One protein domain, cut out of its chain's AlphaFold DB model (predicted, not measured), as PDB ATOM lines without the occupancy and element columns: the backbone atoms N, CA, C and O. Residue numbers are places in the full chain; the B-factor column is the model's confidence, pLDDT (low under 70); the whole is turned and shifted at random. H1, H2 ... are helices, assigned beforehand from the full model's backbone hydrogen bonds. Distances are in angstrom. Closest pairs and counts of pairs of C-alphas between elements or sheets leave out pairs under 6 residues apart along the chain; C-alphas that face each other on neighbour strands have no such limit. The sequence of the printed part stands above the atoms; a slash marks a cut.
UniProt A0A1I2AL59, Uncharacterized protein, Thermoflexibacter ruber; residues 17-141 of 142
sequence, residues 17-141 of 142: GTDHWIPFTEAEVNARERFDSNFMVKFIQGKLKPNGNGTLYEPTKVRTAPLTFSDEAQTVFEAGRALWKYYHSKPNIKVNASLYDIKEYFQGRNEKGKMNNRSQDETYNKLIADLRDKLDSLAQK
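Overview. This is residues 17 to 141 of the 142 residues of an uncharacterized protein of Thermoflexibacter ruber (UniProt A0A1I2AL59). Two long helices, H2 and H4, lie side by side and run opposite ways, with the short H3 near the end of the pair where H2 ends and H4 begins. The small H1 is apart from these three helices, and the long loop of residues 45 to 70 reaches far out to Tyr 57 before it leads into H2. The printed part has 125 residues with four named helices, H1, H2, H3 and H4 in chain order, and no named strand; the class is all helix, though helices hold 51 residues, under half. The whole is loose, with a radius of gyration of the C-alphas of 17.3 A, and elongated, spanning 57 by 33 by 30 A.

Along the chain. Start at Gly 17; residues 17 to 38 hold no named element. Find C-alpha 39 at (244.821, 174.646, 188.248), where H1, residues 39 to 44, begins and runs 8.6 A. H2, residues 71 to 88, starts at (242.326, 186.719, 207.605) and runs 25.6 A. H3, residues 99 to 107, covers 11.9 A. H4, residues 122 to 139, runs 25.5 A to C-alpha 139 at (245.676, 196.302, 200.023).

Arrangement. Look first at Ala 79 and Leu 131, the closest C-alphas of H2 and H4, 5.1 A apart: these helices touch at a shallow tilt of 22 degrees, opposite ways. H3 is close to H2 but not clearly touching, with C-alphas 87 and 102 closest at 6.8 A, at a steep tilt of 50 degrees. H3 is likewise close to H4 but not clearly touching, with C-alphas 106 and 124 closest at 7.3 A. H1 is apart from H2, H3 and H4. In H1, H2, H3 and H4 every O i to N i+4 pair is within hydrogen-bond range.

Size, cuts and confidence. The C-alphas of Tyr 57 and Gln 120 are the two farthest apart, 57.7 A. The printed part has no cut. The links H1 to H2 and H3 to H4 are long. Look for low confidence at residues 50 to 63, where pLDDT is under 70.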
ATOM      1  N   GLY A  17     240.530 181.523 175.664       88.44
ATOM      2  CA  GLY A  17     241.031 180.205 176.033       88.44
ATOM      3  C   GLY A  17     240.505 179.734 177.386       88.44
ATOM      4  O   GLY A  17     239.616 180.345 177.980       88.44
ATOM      5  N   THR A  18     241.073 178.634 177.875       89.88
ATOM      6  CA  THR A  18     240.740 178.076 179.187       89.88
ATOM      7  C   THR A  18     241.187 179.010 180.310       89.88
ATOM      8  O   THR A  18     242.366 179.354 180.418       89.88
ATOM      9  N   ASP A  19     240.257 179.389 181.191       91.75
ATOM     10  CA  ASP A  19     240.602 180.149 182.390       91.75
ATOM     11  C   ASP A  19     241.196 179.222 183.461       91.75
ATOM     12  O   ASP A  19     240.523 178.381 184.060       91.75
ATOM     13  N   HIS A  20     242.493 179.380 183.711       92.12
ATOM     14  CA  HIS A  20     243.218 178.629 184.732       92.12
ATOM     15  C   HIS A  20     243.222 179.298 186.113       92.12
ATOM     16  O   HIS A  20     243.788 178.728 187.049       92.12
ATOM     17  N   TRP A  21     242.612 180.477 186.253       92.69
ATOM     18  CA  TRP A  21     242.759 181.368 187.404       92.69
ATOM     19  C   TRP A  21     241.559 181.386 188.355       92.69
ATOM     20  O   TRP A  21     241.616 182.082 189.367       92.69
ATOM     21  N   ILE A  22     240.516 180.591 188.096       94.75
ATOM     22  CA  ILE A  22     239.340 180.459 188.971       94.75
ATOM     23  C   ILE A  22     239.757 179.830 190.315       94.75
ATOM     24  O   ILE A  22     240.125 178.652 190.347       94.75
ATOM     25  N   PRO A  23     239.702 180.562 191.445       95.38
ATOM     26  CA  PRO A  23     240.231 180.080 192.722       95.38
ATOM     27  C   PRO A  23     239.237 179.229 193.524       95.38
ATOM     28  O   PRO A  23     239.497 178.927 194.687       95.38
ATOM     29  N   PHE A  24     238.107 178.856 192.924       96.75
ATOM     30  CA  PHE A  24     237.024 178.125 193.571       96.75
ATOM     31  C   PHE A  24     236.778 176.796 192.867       96.75
ATOM     32  O   PHE A  24     236.985 176.666 191.663       96.75
ATOM     33  N   THR A  25     236.319 175.809 193.624       95.88
ATOM     34  CA  THR A  25     235.761 174.574 193.073       95.88
ATOM     35  C   THR A  25     234.311 174.778 192.658       95.88
ATOM     36  O   THR A  25     233.609 175.658 193.159       95.88
ATOM     37  N   GLU A  26     233.836 173.909 191.778       95.94
ATOM     38  CA  GLU A  26     232.464 173.887 191.285       95.94
ATOM     39  C   GLU A  26     231.447 173.782 192.429       95.94
ATOM     40  O   GLU A  26     230.429 174.470 192.425       95.94
ATOM     41  N   ALA A  27     231.753 172.975 193.449       96.56
ATOM     42  CA  ALA A  27     230.900 172.806 194.623       96.56
ATOM     43  C   ALA A  27     230.799 174.086 195.469       96.56
ATOM     44  O   ALA A  27     229.744 174.384 196.020       96.56
ATOM     45  N   GLU A  28     231.873 174.871 195.566       96.25
ATOM     46  CA  GLU A  28     231.899 176.081 196.396       96.25
ATOM     47  C   GLU A  28     231.043 177.214 195.831       96.25
ATOM     48  O   GLU A  28     230.534 178.045 196.588       96.25
ATOM     49  N   VAL A  29     230.874 177.242 194.510       96.50
ATOM     50  CA  VAL A  29     230.099 178.270 193.804       96.50
ATOM     51  C   VAL A  29     228.801 177.730 193.210       96.50
ATOM     52  O   VAL A  29     228.106 178.464 192.511       96.50
ATOM     53  N   ASN A  30     228.444 176.475 193.505       95.38
ATOM     54  CA  ASN A  30     227.303 175.777 192.909       95.38
ATOM     55  C   ASN A  30     227.298 175.886 191.373       95.38
ATOM     56  O   ASN A  30     226.289 176.258 190.766       95.38
ATOM     57  N   ALA A  31     228.446 175.616 190.745       93.56
ATOM     58  CA  ALA A  31     228.572 175.670 189.298       93.56
ATOM     59  C   ALA A  31     227.646 174.642 188.632       93.56
ATOM     60  O   ALA A  31     227.448 173.532 189.127       93.56
ATOM     61  N   ARG A  32     227.072 175.032 187.492       89.81
ATOM     62  CA  ARG A  32     226.142 174.194 186.718       89.81
ATOM     63  C   ARG A  32     226.848 173.084 185.954       89.81
ATOM     64  O   ARG A  32     226.265 172.034 185.721       89.81
ATOM     65  N   GLU A  33     228.089 173.341 185.562       92.50
ATOM     66  CA  GLU A  33     228.929 172.413 184.819       92.50
ATOM     67  C   GLU A  33     230.342 172.438 185.404       92.50
ATOM     68  O   GLU A  33     230.670 173.259 186.267       92.50
ATOM     69  N   ARG A  34     231.167 171.507 184.935       93.62
ATOM     70  CA  ARG A  34     232.545 171.350 185.379       93.62
ATOM     71  C   ARG A  34     233.431 172.463 184.824       93.62
ATOM     72  O   ARG A  34     233.273 172.837 183.665       93.62
ATOM     73  N   PHE A  35     234.394 172.937 185.614       94.69
ATOM     74  CA  PHE A  35     235.406 173.855 185.105       94.69
ATOM     75  C   PHE A  35     236.415 173.122 184.221       94.69
ATOM     76  O   PHE A  35     236.873 172.019 184.538       94.69
ATOM     77  N   ASP A  36     236.819 173.782 183.140       93.56
ATOM     78  CA  ASP A  36     237.821 173.276 182.195       93.56
ATOM     79  C   ASP A  36     239.189 173.115 182.872       93.56
ATOM     80  O   ASP A  36     240.010 172.280 182.488       93.56
ATOM     81  N   SER A  37     239.440 173.906 183.919       93.19
ATOM     82  CA  SER A  37     240.673 173.876 184.687       93.19
ATOM     83  C   SER A  37     240.423 174.033 186.182       93.19
ATOM     84  O   SER A  37     239.745 174.945 186.635       93.19
ATOM     85  N   ASN A  38     241.107 173.199 186.966       93.12
ATOM     86  CA  ASN A  38     241.213 173.318 188.422       93.12
ATOM     87  C   ASN A  38     242.634 173.687 188.879       93.12
ATOM     88  O   ASN A  38     243.028 173.388 190.010       93.12
ATOM     89  N   PHE A  39     243.427 174.293 187.985       92.94
ATOM     90  CA  PHE A  39     244.821 174.646 188.248       92.94
ATOM     91  C   PHE A  39     244.964 175.527 189.491       92.94
ATOM     92  O   PHE A  39     245.705 175.159 190.400       92.94
ATOM     93  N   MET A  40     244.231 176.641 189.569       92.94
ATOM     94  CA  MET A  40     244.366 177.587 190.678       92.94
ATOM     95  C   MET A  40     244.007 176.967 192.031       92.94
ATOM     96  O   MET A  40     244.748 177.128 192.997       92.94
ATOM     97  N   VAL A  41     242.929 176.182 192.096       93.62
ATOM     98  CA  VAL A  41     242.556 175.440 193.311       93.62
ATOM     99  C   VAL A  41     243.682 174.496 193.736       93.62
ATOM    100  O   VAL A  41     244.096 174.497 194.895       93.62
ATOM    101  N   LYS A  42     244.232 173.711 192.802       91.69
ATOM    102  CA  LYS A  42     245.351 172.804 193.099       91.69
ATOM    103  C   LYS A  42     246.612 173.559 193.509       91.69
ATOM    104  O   LYS A  42     247.308 173.104 194.412       91.69
ATOM    105  N   PHE A  43     246.892 174.699 192.883       91.25
ATOM    106  CA  PHE A  43     248.008 175.569 193.239       91.25
ATOM    107  C   PHE A  43     247.858 176.105 194.662       91.25
ATOM    108  O   PHE A  43     248.810 176.048 195.436       91.25
ATOM    109  N   ILE A  44     246.671 176.573 195.041       91.62
ATOM    110  CA  ILE A  44     246.385 177.043 196.399       91.62
ATOM    111  C   ILE A  44     246.536 175.899 197.407       91.62
ATOM    112  O   ILE A  44     247.179 176.072 198.436       91.62
ATOM    113  N   GLN A  45     246.036 174.707 197.084       91.19
ATOM    114  CA  GLN A  45     246.098 173.539 197.968       91.19
ATOM    115  C   GLN A  45     247.467 172.839 198.000       91.19
ATOM    116  O   GLN A  45     247.614 171.859 198.722       91.19
ATOM    117  N   GLY A  46     248.455 173.274 197.206       88.06
ATOM    118  CA  GLY A  46     249.742 172.576 197.093       88.06
ATOM    119  C   GLY A  46     249.636 171.191 196.440       88.06
ATOM    120  O   GLY A  46     250.511 170.351 196.597       88.06
ATOM    121  N   LYS A  47     248.560 170.916 195.698       87.44
ATOM    122  CA  LYS A  47     248.288 169.610 195.070       87.44
ATOM    123  C   LYS A  47     248.665 169.572 193.589       87.44
ATOM    124  O   LYS A  47     248.136 168.749 192.835       87.44
ATOM    125  N   LEU A  48     249.528 170.483 193.137       84.50
ATOM    126  CA  LEU A  48     250.057 170.408 191.781       84.50
ATOM    127  C   LEU A  48     250.937 169.167 191.666       84.50
ATOM    128  O   LEU A  48     251.819 168.933 192.489       84.50
ATOM    129  N   LYS A  49     250.670 168.356 190.644       73.56
ATOM    130  CA  LYS A  49     251.528 167.220 190.329       73.56
ATOM    131  C   LYS A  49     252.768 167.743 189.600       73.56
ATOM    132  O   LYS A  49     252.622 168.638 188.765       73.56
ATOM    133  N   PRO A  50     253.964 167.201 189.870       66.12
ATOM    134  CA  PRO A  50     255.089 167.387 188.972       66.12
ATOM    135  C   PRO A  50     254.704 166.849 187.596       66.12
ATOM    136  O   PRO A  50     254.442 165.658 187.436       66.12
ATOM    137  N   ASN A  51     254.619 167.739 186.609       59.59
ATOM    138  CA  ASN A  51     254.638 167.309 185.219       59.59
ATOM    139  C   ASN A  51     256.045 166.758 184.972       59.59
ATOM    140  O   ASN A  51     257.021 167.431 185.300       59.59
ATOM    141  N   GLY A  52     256.130 165.510 184.508       53.50
ATOM    142  CA  GLY A  52     257.353 164.706 184.408       53.50
ATOM    143  C   GLY A  52     258.366 165.210 183.379       53.50
ATOM    144  O   GLY A  52     258.710 164.485 182.454       53.50
ATOM    145  N   ASN A  53     258.847 166.439 183.555       52.12
ATOM    146  CA  ASN A  53     259.824 167.100 182.694       52.12
ATOM    147  C   ASN A  53     261.085 167.497 183.482       52.12
ATOM    148  O   ASN A  53     261.976 168.140 182.932       52.12
ATOM    149  N   GLY A  54     261.154 167.167 184.777       55.66
ATOM    150  CA  GLY A  54     262.380 167.296 185.559       55.66
ATOM    151  C   GLY A  54     263.418 166.312 185.038       55.66
ATOM    152  O   GLY A  54     263.120 165.131 184.858       55.66
ATOM    153  N   THR A  55     264.622 166.795 184.765       58.97
ATOM    154  CA  THR A  55     265.743 165.912 184.439       58.97
ATOM    155  C   THR A  55     266.217 165.218 185.720       58.97
ATOM    156  O   THR A  55     265.934 165.682 186.825       58.97
ATOM    157  N   LEU A  56     266.974 164.121 185.602       62.31
ATOM    158  CA  LEU A  56     267.582 163.428 186.755       62.31
ATOM    159  C   LEU A  56     268.431 164.361 187.645       62.31
ATOM    160  O   LEU A  56     268.649 164.058 188.815       62.31
ATOM    161  N   TYR A  57     268.885 165.491 187.094       65.62
ATOM    162  CA  TYR A  57     269.732 166.485 187.755       65.62
ATOM    163  C   TYR A  57     268.955 167.714 188.253       65.62
ATOM    164  O   TYR A  57     269.421 168.407 189.154       65.62
ATOM    165  N   GLU A  58     267.755 167.961 187.720       63.25
ATOM    166  CA  GLU A  58     266.871 169.053 188.128       63.25
ATOM    167  C   GLU A  58     265.462 168.512 188.398       63.25
ATOM    168  O   GLU A  58     264.570 168.607 187.543       63.25
ATOM    169  N   PRO A  59     265.221 167.934 189.592       61.09
ATOM    170  CA  PRO A  59     263.873 167.565 189.981       61.09
ATOM    171  C   PRO A  59     262.994 168.817 189.944       61.09
ATOM    172  O   PRO A  59     263.330 169.853 190.525       61.09
ATOM    173  N   THR A  60     261.863 168.734 189.241       61.81
ATOM    174  CA  THR A  60     260.933 169.854 189.101       61.81
ATOM    175  C   THR A  60     260.507 170.317 190.493       61.81
ATOM    176  O   THR A  60     259.845 169.576 191.222       61.81
ATOM    177  N   LYS A  61     260.879 171.543 190.879       65.12
ATOM    178  CA  LYS A  61     260.451 172.150 192.146       65.12
ATOM    179  C   LYS A  61     258.974 172.523 192.049       65.12
ATOM    180  O   LYS A  61     258.621 173.673 191.808       65.12
ATOM    181  N   VAL A  62     258.097 171.537 192.198       67.81
ATOM    182  CA  VAL A  62     256.658 171.780 192.289       67.81
ATOM    183  C   VAL A  62     256.305 172.087 193.730       67.81
ATOM    184  O   VAL A  62     256.692 171.367 194.648       67.81
ATOM    185  N   ARG A  63     255.579 173.188 193.938       69.19
ATOM    186  CA  ARG A  63     255.133 173.579 195.271       69.19
ATOM    187  C   ARG A  63     254.089 172.573 195.758       69.19
ATOM    188  O   ARG A  63     252.965 172.558 195.264       69.19
ATOM    189  N   THR A  64     254.480 171.752 196.724       76.75
ATOM    190  CA  THR A  64     253.622 170.736 197.353       76.75
ATOM    191  C   THR A  64     252.933 171.238 198.624       76.75
ATOM    192  O   THR A  64     252.006 170.610 199.125       76.75
ATOM    193  N   ALA A  65     253.361 172.389 199.152       85.56
ATOM    194  CA  ALA A  65     252.776 172.987 200.346       85.56
ATOM    195  C   ALA A  65     251.538 173.852 200.007       85.56
ATOM    196  O   ALA A  65     251.615 174.696 199.093       85.56
ATOM    197  N   PRO A  66     250.418 173.688 200.741       89.62
ATOM    198  CA  PRO A  66     249.276 174.597 200.678       89.62
ATOM    199  C   PRO A  66     249.671 176.045 200.998       89.62
ATOM    200  O   PRO A  66     250.580 176.283 201.791       89.62
ATOM    201  N   LEU A  67     248.997 177.019 200.382       90.12
ATOM    202  CA  LEU A  67     249.107 178.423 200.786       90.12
ATOM    203  C   LEU A  67     248.301 178.657 202.056       90.12
ATOM    204  O   LEU A  67     247.126 178.299 202.120       90.12
ATOM    205  N   THR A  68     248.912 179.349 203.009       91.31
ATOM    206  CA  THR A  68     248.201 179.965 204.127       91.31
ATOM    207  C   THR A  68     247.926 181.422 203.776       91.31
ATOM    208  O   THR A  68     248.825 182.140 203.333       91.31
ATOM    209  N   PHE A  69     246.679 181.854 203.944       92.94
ATOM    210  CA  PHE A  69     246.249 183.230 203.705       92.94
ATOM    211  C   PHE A  69     245.981 183.935 205.031       92.94
ATOM    212  O   PHE A  69     245.487 183.295 205.958       92.94
ATOM    213  N   SER A  70     246.268 185.240 205.091       95.00
ATOM    214  CA  SER A  70     245.827 186.086 206.204       95.00
ATOM    215  C   SER A  70     244.303 186.154 206.265       95.00
ATOM    216  O   SER A  70     243.628 185.870 205.268       95.00
ATOM    217  N   ASP A  71     243.767 186.574 207.407       95.25
ATOM    218  CA  ASP A  71     242.326 186.719 207.605       95.25
ATOM    219  C   ASP A  71     241.718 187.675 206.567       95.25
ATOM    220  O   ASP A  71     240.708 187.359 205.940       95.25
ATOM    221  N   GLU A  72     242.381 188.795 206.258       94.69
ATOM    222  CA  GLU A  72     241.916 189.733 205.230       94.69
ATOM    223  C   GLU A  72     241.862 189.073 203.848       94.69
ATOM    224  O   GLU A  72     240.881 189.220 203.117       94.69
ATOM    225  N   ALA A  73     242.876 188.284 203.490       95.56
ATOM    226  CA  ALA A  73     242.880 187.569 202.221       95.56
ATOM    227  C   ALA A  73     241.774 186.503 202.156       95.56
ATOM    228  O   ALA A  73     241.187 186.316 201.088       95.56
ATOM    229  N   GLN A  74     241.451 185.843 203.272       96.00
ATOM    230  CA  GLN A  74     240.321 184.913 203.352       96.00
ATOM    231  C   GLN A  74     238.987 185.639 203.141       96.00
ATOM    232  O   GLN A  74     238.201 185.198 202.303       96.00
ATOM    233  N   THR A  75     238.774 186.803 203.771       96.88
ATOM    234  CA  THR A  75     237.542 187.592 203.560       96.88
ATOM    235  C   THR A  75     237.363 188.033 202.104       96.88
ATOM    236  O   THR A  75     236.247 188.028 201.585       96.88
ATOM    237  N   VAL A  76     238.455 188.337 201.390       97.62
ATOM    238  CA  VAL A  76     238.410 188.628 199.947       97.62
ATOM    239  C   VAL A  76     237.973 187.397 199.145       97.62
ATOM    240  O   VAL A  76     237.151 187.518 198.234       97.62
ATOM    241  N   PHE A  77     238.482 186.204 199.470       97.12
ATOM    242  CA  PHE A  77     238.040 184.968 198.816       97.12
ATOM    243  C   PHE A  77     236.572 184.648 199.105       97.12
ATOM    244  O   PHE A  77     235.881 184.162 198.210       97.12
ATOM    245  N   GLU A  78     236.077 184.917 200.311       97.75
ATOM    246  CA  GLU A  78     234.667 184.735 200.667       97.75
ATOM    247  C   GLU A  78     233.752 185.682 199.883       97.75
ATOM    248  O   GLU A  78     232.790 185.222 199.258       97.75
ATOM    249  N   ALA A  79     234.095 186.972 199.821       98.00
ATOM    250  CA  ALA A  79     233.368 187.955 199.018       98.00
ATOM    251  C   ALA A  79     233.382 187.578 197.525       98.00
ATOM    252  O   ALA A  79     232.348 187.582 196.848       98.00
ATOM    253  N   GLY A  80     234.543 187.149 197.016       97.50
ATOM    254  CA  GLY A  80     234.679 186.631 195.656       97.50
ATOM    255  C   GLY A  80     233.794 185.405 195.418       97.50
ATOM    256  O   GLY A  80     233.074 185.338 194.426       97.50
ATOM    257  N   ARG A  81     233.762 184.455 196.353       97.94
ATOM    258  CA  ARG A  81     232.939 183.243 196.243       97.94
ATOM    259  C   ARG A  81     231.452 183.565 196.194       97.94
ATOM    260  O   ARG A  81     230.736 182.980 195.383       97.94
ATOM    261  N   ALA A  82     230.986 184.495 197.028       98.19
ATOM    262  CA  ALA A  82     229.598 184.943 197.022       98.19
ATOM    263  C   ALA A  82     229.208 185.541 195.659       98.19
ATOM    264  O   ALA A  82     228.153 185.205 195.115       98.19
ATOM    265  N   LEU A  83     230.095 186.347 195.065       98.06
ATOM    266  CA  LEU A  83     229.910 186.894 193.722       98.06
ATOM    267  C   LEU A  83     229.839 185.798 192.644       98.06
ATOM    268  O   LEU A  83     228.918 185.818 191.826       98.06
ATOM    269  N   TRP A  84     230.755 184.822 192.651       97.75
ATOM    270  CA  TRP A  84     230.723 183.704 191.695       97.75
ATOM    271  C   TRP A  84     229.465 182.853 191.852       97.75
ATOM    272  O   TRP A  84     228.824 182.511 190.863       97.75
ATOM    273  N   LYS A  85     229.069 182.545 193.089       98.00
ATOM    274  CA  LYS A  85     227.844 181.790 193.365       98.00
ATOM    275  C   LYS A  85     226.607 182.515 192.839       98.00
ATOM    276  O   LYS A  85     225.734 181.894 192.233       98.00
ATOM    277  N   TYR A  86     226.544 183.834 193.020       98.19
ATOM    278  CA  TYR A  86     225.467 184.638 192.452       98.19
ATOM    279  C   TYR A  86     225.494 184.626 190.923       98.19
ATOM    280  O   TYR A  86     224.453 184.423 190.303       98.19
ATOM    281  N   TYR A  87     226.668 184.756 190.307       97.62
ATOM    282  CA  TYR A  87     226.818 184.631 188.860       97.62
ATOM    283  C   TYR A  87     226.316 183.272 188.348       97.62
ATOM    284  O   TYR A  87     225.489 183.239 187.439       97.62
ATOM    285  N   HIS A  88     226.684 182.161 188.993       96.94
ATOM    286  CA  HIS A  88     226.225 180.820 188.607       96.94
ATOM    287  C   HIS A  88     224.708 180.594 188.749       96.94
ATOM    288  O   HIS A  88     224.147 179.685 188.126       96.94
ATOM    289  N   SER A  89     224.011 181.452 189.500       96.50
ATOM    290  CA  SER A  89     222.546 181.437 189.574       96.50
ATOM    291  C   SER A  89     221.860 182.022 188.329       96.50
ATOM    292  O   SER A  89     220.679 181.756 188.102       96.50
ATOM    293  N   LYS A  90     222.576 182.775 187.482       96.25
ATOM    294  CA  LYS A  90     222.002 183.518 186.350       96.25
ATOM    295  C   LYS A  90     221.921 182.704 185.051       96.25
ATOM    296  O   LYS A  90     222.684 181.760 184.859       96.25
ATOM    297  N   PRO A  91     220.967 183.001 184.148       94.69
ATOM    298  CA  PRO A  91     220.868 182.328 182.851       94.69
ATOM    299  C   PRO A  91     221.965 182.788 181.874       94.69
ATOM    300  O   PRO A  91     222.483 183.895 181.997       94.69
ATOM    301  N   ASN A  92     222.269 181.965 180.862       93.25
ATOM    302  CA  ASN A  92     223.182 182.297 179.752       93.25
ATOM    303  C   ASN A  92     224.584 182.756 180.192       93.25
ATOM    304  O   ASN A  92     225.156 183.698 179.646       93.25
ATOM    305  N   ILE A  93     225.120 182.095 181.213       94.50
ATOM    306  CA  ILE A  93     226.448 182.371 181.760       94.50
ATOM    307  C   ILE A  93     227.524 181.532 181.078       94.50
ATOM    308  O   ILE A  93     227.248 180.486 180.495       94.50
ATOM    309  N   LYS A  94     228.774 181.968 181.220       94.88
ATOM    310  CA  LYS A  94     229.954 181.186 180.862       94.88
ATOM    311  C   LYS A  94     230.475 180.514 182.115       94.88
ATOM    312  O   LYS A  94     230.814 181.194 183.073       94.88
ATOM    313  N   VAL A  95     230.539 179.190 182.122       94.62
ATOM    314  CA  VAL A  95     230.879 178.441 183.340       94.62
ATOM    315  C   VAL A  95     232.302 178.759 183.806       94.62
ATOM    316  O   VAL A  95     232.513 178.982 184.990       94.62
ATOM    317  N   ASN A  96     233.245 178.909 182.877       94.81
ATOM    318  CA  ASN A  96     234.646 179.231 183.165       94.81
ATOM    319  C   ASN A  96     234.922 180.743 183.320       94.81
ATOM    320  O   ASN A  96     236.015 181.198 183.004       94.81
ATOM    321  N   ALA A  97     233.937 181.544 183.737       94.81
ATOM    322  CA  ALA A  97     234.081 182.996 183.802       94.81
ATOM    323  C   ALA A  97     235.084 183.461 184.872       94.81
ATOM    324  O   ALA A  97     235.006 183.080 186.046       94.81
ATOM    325  N   SER A  98     235.952 184.388 184.468       94.81
ATOM    326  CA  SER A  98     236.793 185.166 185.374       94.81
ATOM    327  C   SER A  98     236.011 186.339 185.991       94.81
ATOM    328  O   SER A  98     234.901 186.669 185.562       94.81
ATOM    329  N   LEU A  99     236.626 187.083 186.923       95.56
ATOM    330  CA  LEU A  99     236.040 188.333 187.429       95.56
ATOM    331  C   LEU A  99     235.713 189.329 186.303       95.56
ATOM    332  O   LEU A  99     234.714 190.045 186.380       95.56
ATOM    333  N   TYR A 100     236.557 189.404 185.272       94.94
ATOM    334  CA  TYR A 100     236.340 190.306 184.144       94.94
ATOM    335  C   TYR A 100     235.083 189.914 183.359       94.94
ATOM    336  O   TYR A 100     234.261 190.779 183.063       94.94
ATOM    337  N   ASP A 101     234.896 188.620 183.091       95.38
ATOM    338  CA  ASP A 101     233.719 188.106 182.384       95.38
ATOM    339  C   ASP A 101     232.434 188.287 183.202       95.38
ATOM    340  O   ASP A 101     231.398 188.668 182.653       95.38
ATOM    341  N   ILE A 102     232.502 188.072 184.520       96.06
ATOM    342  CA  ILE A 102     231.379 188.309 185.440       96.06
ATOM    343  C   ILE A 102     230.987 189.790 185.423       96.06
ATOM    344  O   ILE A 102     229.809 190.121 185.282       96.06
ATOM    345  N   LYS A 103     231.967 190.697 185.519       95.62
ATOM    346  CA  LYS A 103     231.718 192.142 185.418       95.62
ATOM    347  C   LYS A 103     231.079 192.496 184.084       95.62
ATOM    348  O   LYS A 103     230.094 193.226 184.068       95.62
ATOM    349  N   GLU A 104     231.599 191.960 182.983       95.44
ATOM    350  CA  GLU A 104     231.048 192.204 181.654       95.44
ATOM    351  C   GLU A 104     229.598 191.721 181.535       95.44
ATOM    352  O   GLU A 104     228.776 192.438 180.972       95.44
ATOM    353  N   TYR A 105     229.265 190.557 182.097       96.25
ATOM    354  CA  TYR A 105     227.900 190.026 182.090       96.25
ATOM    355  C   TYR A 105     226.902 190.981 182.757       96.25
ATOM    356  O   TYR A 105     225.856 191.279 182.187       96.25
ATOM    357  N   PHE A 106     227.227 191.493 183.948       96.69
ATOM    358  CA  PHE A 106     226.312 192.358 184.696       96.69
ATOM    359  C   PHE A 106     226.336 193.815 184.226       96.69
ATOM    360  O   PHE A 106     225.312 194.498 184.272       96.69
ATOM    361  N   GLN A 107     227.496 194.330 183.824       95.75
ATOM    362  CA  GLN A 107     227.659 195.732 183.435       95.75
ATOM    363  C   GLN A 107     227.309 195.954 181.962       95.75
ATOM    364  O   GLN A 107     226.894 197.047 181.580       95.75
ATOM    365  N   GLY A 108     227.458 194.932 181.122       94.69
ATOM    366  CA  GLY A 108     227.332 195.058 179.679       94.69
ATOM    367  C   GLY A 108     228.401 195.970 179.072       94.69
ATOM    368  O   GLY A 108     229.352 196.419 179.726       94.69
ATOM    369  N   ARG A 109     228.234 196.260 177.783       94.38
ATOM    370  CA  ARG A 109     229.080 197.181 177.016       94.38
ATOM    371  C   ARG A 109     228.236 198.302 176.421       94.38
ATOM    372  O   ARG A 109     227.044 198.126 176.191       94.38
ATOM    373  N   ASN A 110     228.853 199.455 176.194       92.62
ATOM    374  CA  ASN A 110     228.247 200.558 175.455       92.62
ATOM    375  C   ASN A 110     228.373 200.359 173.933       92.62
ATOM    376  O   ASN A 110     229.031 199.426 173.472       92.62
ATOM    377  N   GLU A 111     227.805 201.280 173.151       91.69
ATOM    378  CA  GLU A 111     227.830 201.262 171.675       91.69
ATOM    379  C   GLU A 111     229.248 201.245 171.077       91.69
ATOM    380  O   GLU A 111     229.461 200.743 169.978       91.69
ATOM    381  N   LYS A 112     230.244 201.746 171.817       91.62
ATOM    382  CA  LYS A 112     231.664 201.740 171.423       91.62
ATOM    383  C   LYS A 112     232.402 200.469 171.869       91.62
ATOM    384  O   LYS A 112     233.627 200.416 171.799       91.62
ATOM    385  N   GLY A 113     231.691 199.479 172.410       89.81
ATOM    386  CA  GLY A 113     232.260 198.230 172.915       89.81
ATOM    387  C   GLY A 113     233.007 198.349 174.251       89.81
ATOM    388  O   GLY A 113     233.642 197.383 174.678       89.81
ATOM    389  N   LYS A 114     232.951 199.490 174.950       90.75
ATOM    390  CA  LYS A 114     233.569 199.671 176.277       90.75
ATOM    391  C   LYS A 114     232.632 199.155 177.370       90.75
ATOM    392  O   LYS A 114     231.446 199.463 177.360       90.75
ATOM    393  N   MET A 115     233.173 198.397 178.326       92.62
ATOM    394  CA  MET A 115     232.418 197.906 179.485       92.62
ATOM    395  C   MET A 115     231.890 199.072 180.328       92.62
ATOM    396  O   MET A 115     232.618 200.040 180.570       92.62
ATOM    397  N   ASN A 116     230.634 198.983 180.766       93.06
ATOM    398  CA  ASN A 116     230.032 200.026 181.591       93.06
ATOM    399  C   ASN A 116     230.576 199.984 183.025       93.06
ATOM    400  O   ASN A 116     230.988 198.947 183.534       93.06
ATOM    401  N   ASN A 117     230.542 201.122 183.720       87.44
ATOM    402  CA  ASN A 117     230.997 201.192 185.114       87.44
ATOM    403  C   ASN A 117     229.939 200.700 186.116       87.44
ATOM    404  O   ASN A 117     230.269 200.405 187.266       87.44
ATOM    405  N   ARG A 118     228.669 200.646 185.700       87.81
ATOM    406  CA  ARG A 118     227.509 200.339 186.542       87.81
ATOM    407  C   ARG A 118     226.693 199.206 185.929       87.81
ATOM    408  O   ARG A 118     226.728 199.009 184.718       87.81
ATOM    409  N   SER A 119     225.970 198.495 186.783       94.19
ATOM    410  CA  SER A 119     224.959 197.504 186.418       94.19
ATOM    411  C   SER A 119     223.606 197.927 186.993       94.19
ATOM    412  O   SER A 119     223.564 198.682 187.966       94.19
ATOM    413  N   GLN A 120     222.510 197.440 186.411       93.94
ATOM    414  CA  GLN A 120     221.164 197.581 186.979       93.94
ATOM    415  C   GLN A 120     220.855 196.503 188.038       93.94
ATOM    416  O   GLN A 120     219.871 196.625 188.757       93.94
ATOM    417  N   ASP A 121     221.685 195.461 188.158       97.00
ATOM    418  CA  ASP A 121     221.475 194.374 189.119       97.00
ATOM    419  C   ASP A 121     221.954 194.805 190.517       97.00
ATOM    420  O   ASP A 121     223.153 194.916 190.791       97.00
ATOM    421  N   GLU A 122     221.001 195.086 191.408       96.69
ATOM    422  CA  GLU A 122     221.274 195.569 192.766       96.69
ATOM    423  C   GLU A 122     222.075 194.574 193.608       96.69
ATOM    424  O   GLU A 122     222.952 194.974 194.374       96.69
ATOM    425  N   THR A 123     221.791 193.277 193.482       97.62
ATOM    426  CA  THR A 123     222.492 192.244 194.249       97.62
ATOM    427  C   THR A 123     223.938 192.122 193.787       97.62
ATOM    428  O   THR A 123     224.839 192.112 194.624       97.62
ATOM    429  N   TYR A 124     224.184 192.118 192.474       97.62
ATOM    430  CA  TYR A 124     225.539 192.189 191.931       97.62
ATOM    431  C   TYR A 124     226.264 193.447 192.418       97.62
ATOM    432  O   TYR A 124     227.404 193.345 192.863       97.62
ATOM    433  N   ASN A 125     225.611 194.613 192.382       97.00
ATOM    434  CA  ASN A 125     226.212 195.872 192.823       97.00
ATOM    435  C   ASN A 125     226.637 195.829 194.302       97.00
ATOM    436  O   ASN A 125     227.707 196.334 194.632       97.00
ATOM    437  N   LYS A 126     225.846 195.188 195.173       97.81
ATOM    438  CA  LYS A 126     226.218 194.962 196.581       97.81
ATOM    439  C   LYS A 126     227.421 194.024 196.706       97.81
ATOM    440  O   LYS A 126     228.372 194.355 197.400       97.81
ATOM    441  N   LEU A 127     227.410 192.894 195.995       98.06
ATOM    442  CA  LEU A 127     228.484 191.893 196.050       98.06
ATOM    443  C   LEU A 127     229.815 192.420 195.494       98.06
ATOM    444  O   LEU A 127     230.869 192.171 196.072       98.06
ATOM    445  N   ILE A 128     229.791 193.159 194.381       96.94
ATOM    446  CA  ILE A 128     231.008 193.737 193.795       96.94
ATOM    447  C   ILE A 128     231.544 194.910 194.625       96.94
ATOM    448  O   ILE A 128     232.749 195.150 194.598       96.94
ATOM    449  N   ALA A 129     230.678 195.649 195.329       97.00
ATOM    450  CA  ALA A 129     231.097 196.679 196.275       97.00
ATOM    451  C   ALA A 129     231.781 196.045 197.492       97.00
ATOM    452  O   ALA A 129     232.928 196.381 197.757       97.00
ATOM    453  N   ASP A 130     231.153 195.046 198.120       98.12
ATOM    454  CA  ASP A 130     231.752 194.311 199.242       98.12
ATOM    455  C   ASP A 130     233.108 193.699 198.855       98.12
ATOM    456  O   ASP A 130     234.101 193.904 199.549       98.12
ATOM    457  N   LEU A 131     233.204 193.058 197.682       97.62
ATOM    458  CA  LEU A 131     234.480 192.538 197.184       97.62
ATOM    459  C   LEU A 131     235.561 193.627 197.082       97.62
ATOM    460  O   LEU A 131     236.710 193.364 197.429       97.62
ATOM    461  N   ARG A 132     235.221 194.834 196.612       96.38
ATOM    462  CA  ARG A 132     236.171 195.956 196.520       96.38
ATOM    463  C   ARG A 132     236.581 196.457 197.898       96.38
ATOM    464  O   ARG A 132     237.772 196.616 198.124       96.38
ATOM    465  N   ASP A 133     235.636 196.602 198.818       97.31
ATOM    466  CA  ASP A 133     235.910 197.062 200.180       97.31
ATOM    467  C   ASP A 133     236.855 196.092 200.917       97.31
ATOM    468  O   ASP A 133     237.809 196.511 201.585       97.31
ATOM    469  N   LYS A 134     236.651 194.774 200.754       97.50
ATOM    470  CA  LYS A 134     237.579 193.757 201.282       97.50
ATOM    471  C   LYS A 134     238.934 193.806 200.584       97.50
ATOM    472  O   LYS A 134     239.963 193.652 201.241       97.50
ATOM    473  N   LEU A 135     238.951 194.025 199.268       96.00
ATOM    474  CA  LEU A 135     240.190 194.133 198.498       96.00
ATOM    475  C   LEU A 135     241.029 195.339 198.935       96.00
ATOM    476  O   LEU A 135     242.242 195.204 199.069       96.00
ATOM    477  N   ASP A 136     240.390 196.479 199.196       96.00
ATOM    478  CA  ASP A 136     241.038 197.703 199.669       96.00
ATOM    479  C   ASP A 136     241.577 197.523 201.094       96.00
ATOM    480  O   ASP A 136     242.709 197.908 201.385       96.00
ATOM    481  N   SER A 137     240.812 196.854 201.961       95.56
ATOM    482  CA  SER A 137     241.266 196.484 203.310       95.56
ATOM    483  C   SER A 137     242.507 195.587 203.260       95.56
ATOM    484  O   SER A 137     243.468 195.812 203.994       95.56
ATOM    485  N   LEU A 138     242.521 194.599 202.357       95.19
ATOM    486  CA  LEU A 138     243.685 193.749 202.120       95.19
ATOM    487  C   LEU A 138     244.868 194.552 201.554       95.19
ATOM    488  O   LEU A 138     246.005 194.317 201.953       95.19
ATOM    489  N   ALA A 139     244.626 195.495 200.642       93.94
ATOM    490  CA  ALA A 139     245.676 196.302 200.023       93.94
ATOM    491  C   ALA A 139     246.455 197.148 201.042       93.94
ATOM    492  O   ALA A 139     247.651 197.345 200.876       93.94
ATOM    493  N   GLN A 140     245.808 197.595 202.122       93.69
ATOM    494  CA  GLN A 140     246.464 198.331 203.213       93.69
ATOM    495  C   GLN A 140     247.419 197.469 204.058       93.69
ATOM    496  O   GLN A 140     248.147 198.002 204.895       93.69
ATOM    497  N   LYS A 141     247.391 196.141 203.889       90.38
ATOM    498  CA  LYS A 141     248.183 195.164 204.652       90.38
ATOM    499  C   LYS A 141     249.318 194.532 203.838       90.38
ATOM    500  O   LYS A 141     250.000 193.653 204.364       90.38
TER     501      LYS A 141